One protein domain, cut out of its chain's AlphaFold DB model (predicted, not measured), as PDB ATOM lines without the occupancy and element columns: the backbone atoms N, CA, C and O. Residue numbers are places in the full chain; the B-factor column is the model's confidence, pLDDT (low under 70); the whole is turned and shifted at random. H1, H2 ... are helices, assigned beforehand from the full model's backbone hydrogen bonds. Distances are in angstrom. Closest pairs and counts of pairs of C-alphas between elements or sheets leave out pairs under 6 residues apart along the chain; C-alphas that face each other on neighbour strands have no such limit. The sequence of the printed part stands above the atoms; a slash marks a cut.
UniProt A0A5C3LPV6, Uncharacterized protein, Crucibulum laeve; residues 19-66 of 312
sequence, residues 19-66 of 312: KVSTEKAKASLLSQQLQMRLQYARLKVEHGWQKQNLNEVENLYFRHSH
ATOM      1  N   LYS A  19     195.251 190.976 177.592       56.25
ATOM      2  CA  LYS A  19     195.812 190.394 178.832       56.25
ATOM      3  C   LYS A  19     195.951 191.418 179.964       56.25
ATOM      4  O   LYS A  19     195.597 191.110 181.101       56.25
ATOM      5  N   VAL A  20     196.330 192.654 179.635       61.31
ATOM      6  CA  VAL A  20     196.491 193.766 180.595       61.31
ATOM      7  C   VAL A  20     195.182 194.109 181.323       61.31
ATOM      8  O   VAL A  20     195.202 194.478 182.494       61.31
ATOM      9  N   SER A  21     194.026 193.921 180.676       70.88
ATOM     10  CA  SER A  21     192.714 194.170 181.296       70.88
ATOM     11  C   SER A  21     192.473 193.317 182.553       70.88
ATOM     12  O   SER A  21     191.953 193.804 183.557       70.88
ATOM     13  N   THR A  22     192.922 192.058 182.546       77.56
ATOM     14  CA  THR A  22     192.730 191.153 183.691       77.56
ATOM     15  C   THR A  22     193.609 191.519 184.885       77.56
ATOM     16  O   THR A  22     193.177 191.412 186.033       77.56
ATOM     17  N   GLU A  23     194.822 192.008 184.631       82.69
ATOM     18  CA  GLU A  23     195.725 192.500 185.672       82.69
ATOM     19  C   GLU A  23     195.235 193.832 186.238       82.69
ATOM     20  O   GLU A  23     195.226 194.010 187.455       82.69
ATOM     21  N   LYS A  24     194.704 194.719 185.384       86.50
ATOM     22  CA  LYS A  24     194.061 195.967 185.813       86.50
ATOM     23  C   LYS A  24     192.850 195.709 186.716       86.50
ATOM     24  O   LYS A  24     192.707 196.372 187.741       86.50
ATOM     25  N   ALA A  25     192.015 194.717 186.397       87.56
ATOM     26  CA  ALA A  25     190.885 194.329 187.246       87.56
ATOM     27  C   ALA A  25     191.340 193.790 188.615       87.56
ATOM     28  O   ALA A  25     190.786 194.170 189.647       87.56
ATOM     29  N   LYS A  26     192.390 192.956 188.643       93.06
ATOM     30  CA  LYS A  26     192.980 192.453 189.896       93.06
ATOM     31  C   LYS A  26     193.575 193.576 190.744       93.06
ATOM     32  O   LYS A  26     193.326 193.616 191.945       93.06
ATOM     33  N   ALA A  27     194.314 194.499 190.128       92.12
ATOM     34  CA  ALA A  27     194.878 195.657 190.812       92.12
ATOM     35  C   ALA A  27     193.777 196.552 191.405       92.12
ATOM     36  O   ALA A  27     193.882 196.979 192.553       92.12
ATOM     37  N   SER A  28     192.681 196.762 190.667       95.69
ATOM     38  CA  SER A  28     191.515 197.504 191.157       95.69
ATOM     39  C   SER A  28     190.870 196.835 192.375       95.69
ATOM     40  O   SER A  28     190.575 197.513 193.359       95.69
ATOM     41  N   LEU A  29     190.678 195.511 192.340       97.69
ATOM     42  CA  LEU A  29     190.118 194.754 193.466       97.69
ATOM     43  C   LEU A  29     191.020 194.844 194.705       97.69
ATOM     44  O   LEU A  29     190.538 195.081 195.812       97.69
ATOM     45  N   LEU A  30     192.333 194.694 194.512       97.00
ATOM     46  CA  LEU A  30     193.314 194.786 195.589       97.00
ATOM     47  C   LEU A  30     193.344 196.191 196.202       97.00
ATOM     48  O   LEU A  30     193.376 196.326 197.424       97.00
ATOM     49  N   SER A  31     193.268 197.231 195.368       97.75
ATOM     50  CA  SER A  31     193.177 198.623 195.814       97.75
ATOM     51  C   SER A  31     191.934 198.855 196.670       97.75
ATOM     52  O   SER A  31     192.032 199.419 197.759       97.75
ATOM     53  N   GLN A  32     190.768 198.373 196.231       98.06
ATOM     54  CA  GLN A  32     189.524 198.497 196.994       98.06
ATOM     55  C   GLN A  32     189.606 197.751 198.334       98.06
ATOM     56  O   GLN A  32     189.219 198.284 199.374       98.06
ATOM     57  N   GLN A  33     190.161 196.537 198.335       98.00
ATOM     58  CA  GLN A  33     190.359 195.757 199.554       98.00
ATOM     59  C   GLN A  33     191.298 196.467 200.537       98.00
ATOM     60  O   GLN A  33     191.029 196.495 201.740       98.00
ATOM     61  N   LEU A  34     192.392 197.044 200.035       98.25
ATOM     62  CA  LEU A  34     193.343 197.790 200.847       98.25
ATOM     63  C   LEU A  34     192.694 199.044 201.442       98.25
ATOM     64  O   LEU A  34     192.813 199.266 202.643       98.25
ATOM     65  N   GLN A  35     191.951 199.811 200.642       97.88
ATOM     66  CA  GLN A  35     191.205 200.981 201.113       97.88
ATOM     67  C   GLN A  35     190.219 200.615 202.226       97.88
ATOM     68  O   GLN A  35     190.243 201.241 203.284       97.88
ATOM     69  N   MET A  36     189.427 199.554 202.040       97.62
ATOM     70  CA  MET A  36     188.502 199.058 203.066       97.62
ATOM     71  C   MET A  36     189.236 198.669 204.354       97.62
ATOM     72  O   MET A  36     188.819 199.044 205.449       97.62
ATOM     73  N   ARG A  37     190.363 197.952 204.251       96.06
ATOM     74  CA  ARG A  37     191.174 197.570 205.419       96.06
ATOM     75  C   ARG A  37     191.749 198.783 206.146       96.06
ATOM     76  O   ARG A  37     191.711 198.814 207.374       96.06
ATOM     77  N   LEU A  38     192.248 199.776 205.412       97.62
ATOM     78  CA  LEU A  38     192.780 201.014 205.985       97.62
ATOM     79  C   LEU A  38     191.681 201.844 206.655       97.62
ATOM     80  O   LEU A  38     191.892 202.365 207.747       97.62
ATOM     81  N   GLN A  39     190.492 201.918 206.053       95.44
ATOM     82  CA  GLN A  39     189.332 202.575 206.651       95.44
ATOM     83  C   GLN A  39     188.925 201.896 207.963       95.44
ATOM     84  O   GLN A  39     188.722 202.577 208.966       95.44
ATOM     85  N   TYR A  40     188.869 200.560 207.997       94.06
ATOM     86  CA  TYR A  40     188.585 199.826 209.232       94.06
ATOM     87  C   TYR A  40     189.677 199.980 210.285       94.06
ATOM     88  O   TYR A  40     189.359 200.045 211.469       94.06
ATOM     89  N   ALA A  41     190.948 200.040 209.879       91.44
ATOM     90  CA  ALA A  41     192.047 200.307 210.797       91.44
ATOM     91  C   ALA A  41     191.900 201.697 211.429       91.44
ATOM     92  O   ALA A  41     191.976 201.807 212.647       91.44
ATOM     93  N   ARG A  42     191.591 202.734 210.635       90.44
ATOM     94  CA  ARG A  42     191.293 204.082 211.150       90.44
ATOM     95  C   ARG A  42     190.107 204.075 212.100       90.44
ATOM     96  O   ARG A  42     190.241 204.566 213.209       90.44
ATOM     97  N   LEU A  43     188.998 203.445 211.714       88.19
ATOM     98  CA  LEU A  43     187.822 203.326 212.573       88.19
ATOM     99  C   LEU A  43     188.175 202.644 213.904       88.19
ATOM    100  O   LEU A  43     187.775 203.124 214.954       88.19
ATOM    101  N   LYS A  44     188.975 201.573 213.877       84.38
ATOM    102  CA  LYS A  44     189.450 200.878 215.082       84.38
ATOM    103  C   LYS A  44     190.411 201.703 215.929       84.38
ATOM    104  O   LYS A  44     190.391 201.563 217.143       84.38
ATOM    105  N   VAL A  45     191.257 202.526 215.323       86.81
ATOM    106  CA  VAL A  45     192.173 203.400 216.064       86.81
ATOM    107  C   VAL A  45     191.406 204.578 216.671       86.81
ATOM    108  O   VAL A  45     191.478 204.781 217.877       86.81
ATOM    109  N   GLU A  46     190.616 205.301 215.870       85.56
ATOM    110  CA  GLU A  46     189.858 206.490 216.291       85.56
ATOM    111  C   GLU A  46     188.727 206.169 217.269       85.56
ATOM    112  O   GLU A  46     188.578 206.853 218.277       85.56
ATOM    113  N   HIS A  47     187.942 205.116 217.014       79.12
ATOM    114  CA  HIS A  47     186.847 204.716 217.908       79.12
ATOM    115  C   HIS A  47     187.342 203.853 219.069       79.12
ATOM    116  O   HIS A  47     186.536 203.344 219.844       79.12
ATOM    117  N   GLY A  48     188.662 203.683 219.186       64.69
ATOM    118  CA  GLY A  48     189.289 202.935 220.251       64.69
ATOM    119  C   GLY A  48     188.844 201.478 220.247       64.69
ATOM    120  O   GLY A  48     187.933 201.076 220.966       64.69
ATOM    121  N   TRP A  49     189.634 200.624 219.602       62.75
ATOM    122  CA  TRP A  49     189.640 199.181 219.869       62.75
ATOM    123  C   TRP A  49     189.915 198.858 221.358       62.75
ATOM    124  O   TRP A  49     189.860 197.710 221.781       62.75
ATOM    125  N   GLN A  50     190.184 199.899 222.147       63.47
ATOM    126  CA  GLN A  50     190.443 199.953 223.571       63.47
ATOM    127  C   GLN A  50     189.185 200.052 224.459       63.47
ATOM    128  O   GLN A  50     189.310 199.903 225.670       63.47
ATOM    129  N   LYS A  51     187.975 200.271 223.916       61.78
ATOM    130  CA  LYS A  51     186.724 200.245 224.702       61.78
ATOM    131  C   LYS A  51     185.576 199.573 223.943       61.78
ATOM    132  O   LYS A  51     184.540 200.183 223.707       61.78
ATOM    133  N   GLN A  52     185.677 198.269 223.682       60.00
ATOM    134  CA  GLN A  52     184.490 197.498 224.061       60.00
ATOM    135  C   GLN A  52     184.402 197.666 225.571       60.00
ATOM    136  O   GLN A  52     185.312 197.252 226.287       60.00
ATOM    137  N   ASN A  53     183.396 198.410 226.032       63.19
ATOM    138  CA  ASN A  53     183.129 198.559 227.454       63.19
ATOM    139  C   ASN A  53     183.146 197.139 228.020       63.19
ATOM    140  O   ASN A  53     182.373 196.307 227.549       63.19
ATOM    141  N   LEU A  54     184.035 196.837 228.973       68.62
ATOM    142  CA  LEU A  54     184.054 195.531 229.645       68.62
ATOM    143  C   LEU A  54     182.617 195.144 230.049       68.62
ATOM    144  O   LEU A  54     182.168 194.031 229.821       68.62
ATOM    145  N   ASN A  55     181.860 196.167 230.446       72.19
ATOM    146  CA  ASN A  55     180.442 196.170 230.750       72.19
ATOM    147  C   ASN A  55     179.504 195.644 229.633       72.19
ATOM    148  O   ASN A  55     178.491 195.024 229.932       72.19
ATOM    149  N   GLU A  56     179.785 195.873 228.345       79.44
ATOM    150  CA  GLU A  56     178.993 195.326 227.227       79.44
ATOM    151  C   GLU A  56     179.278 193.840 227.012       79.44
ATOM    152  O   GLU A  56     178.349 193.059 226.804       79.44
ATOM    153  N   VAL A  57     180.552 193.445 227.103       77.75
ATOM    154  CA  VAL A  57     180.978 192.043 227.009       77.75
ATOM    155  C   VAL A  57     180.434 191.249 228.197       77.75
ATOM    156  O   VAL A  57     179.861 190.174 228.010       77.75
ATOM    157  N   GLU A  58     180.526 191.812 229.401       83.88
ATOM    158  CA  GLU A  58     179.936 191.282 230.625       83.88
ATOM    159  C   GLU A  58     178.412 191.193 230.510       83.88
ATOM    160  O   GLU A  58     177.854 190.119 230.726       83.88
ATOM    161  N   ASN A  59     177.720 192.249 230.062       84.88
ATOM    162  CA  ASN A  59     176.271 192.197 229.834       84.88
ATOM    163  C   ASN A  59     175.875 191.092 228.849       84.88
ATOM    164  O   ASN A  59     174.892 190.380 229.074       84.88
ATOM    165  N   LEU A  60     176.623 190.912 227.759       84.94
ATOM    166  CA  LEU A  60     176.345 189.852 226.792       84.94
ATOM    167  C   LEU A  60     176.590 188.463 227.385       84.94
ATOM    168  O   LEU A  60     175.812 187.540 227.127       84.94
ATOM    169  N   TYR A  61     177.642 188.317 228.190       86.06
ATOM    170  CA  TYR A  61     177.936 187.084 228.906       86.06
ATOM    171  C   TYR A  61     176.828 186.754 229.909       86.06
ATOM    172  O   TYR A  61     176.311 185.638 229.891       86.06
ATOM    173  N   PHE A  62     176.374 187.721 230.710       87.81
ATOM    174  CA  PHE A  62     175.285 187.510 231.661       87.81
ATOM    175  C   PHE A  62     173.981 187.145 230.954       87.81
ATOM    176  O   PHE A  62     173.342 186.171 231.354       87.81
ATOM    177  N   ARG A  63     173.619 187.824 229.857       89.06
ATOM    178  CA  ARG A  63     172.414 187.485 229.081       89.06
ATOM    179  C   ARG A  63     172.479 186.072 228.510       89.06
ATOM    180  O   ARG A  63     171.513 185.325 228.645       89.06
ATOM    181  N   HIS A  64     173.605 185.669 227.925       83.50
ATOM    182  CA  HIS A  64     173.744 184.320 227.374       83.50
ATOM    183  C   HIS A  64     173.860 183.237 228.452       83.50
ATOM    184  O   HIS A  64     173.299 182.153 228.285       83.50
ATOM    185  N   SER A  65     174.533 183.523 229.568       85.44
ATOM    186  CA  SER A  65     174.651 182.604 230.703       85.44
ATOM    187  C   SER A  65     173.292 182.367 231.364       85.44
ATOM    188  O   SER A  65     172.921 181.225 231.621       85.44
ATOM    189  N   HIS A  66     172.495 183.423 231.563       74.75
ATOM    190  CA  HIS A  66     171.166 183.306 232.174       74.75
ATOM    191  C   HIS A  66     170.148 182.665 231.224       74.75
ATOM    192  O   HIS A  66     169.258 181.948 231.672       74.75
TER     193      HIS A  66
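What this domain is: This is residues 19 to 66 of the 312 residues of an uncharacterized protein of Crucibulum laeve (UniProt A0A5C3LPV6). A long straight helix, H1, and a shorter one, H2, form the two arms of an open L, with residues 47 to 53 between them and no packing of one helix on the other. The printed part has 48 residues, two named helices in the order H1, H2 and no named strand; its class is all helix. It is extended, with a radius of gyration of the C-alphas of 19.0 A and spans of 59 by 25 by 7 A.

Where its parts are: Find C-alpha 19 at (195.812, 190.394, 178.832); from there H1, residues 19 to 46, runs 41.2 A to C-alpha 46 at (189.858, 206.490, 216.291). H2, residues 54 to 66, covers 17.9 A and ends at C-alpha 66, (171.166, 183.306, 232.174).

How they stand to each other: H1 and H2 are apart, with no C-alpha of the one within 8 A of the other. Look at residues 47 to 53 for their short link. In H2 every O i to N i+4 pair is within hydrogen-bond range; in H1, 23 of 24 are.

The domain as a whole: The C-alphas of Lys 19 and His 66, the two farthest apart, are 59.2 A from each other. Residues 19 to 40, 42 to 48 and 50 to 66 stand free. The printed part has no cut; pLDDT is under 70 at residues 19 to 20 and 48 to 54.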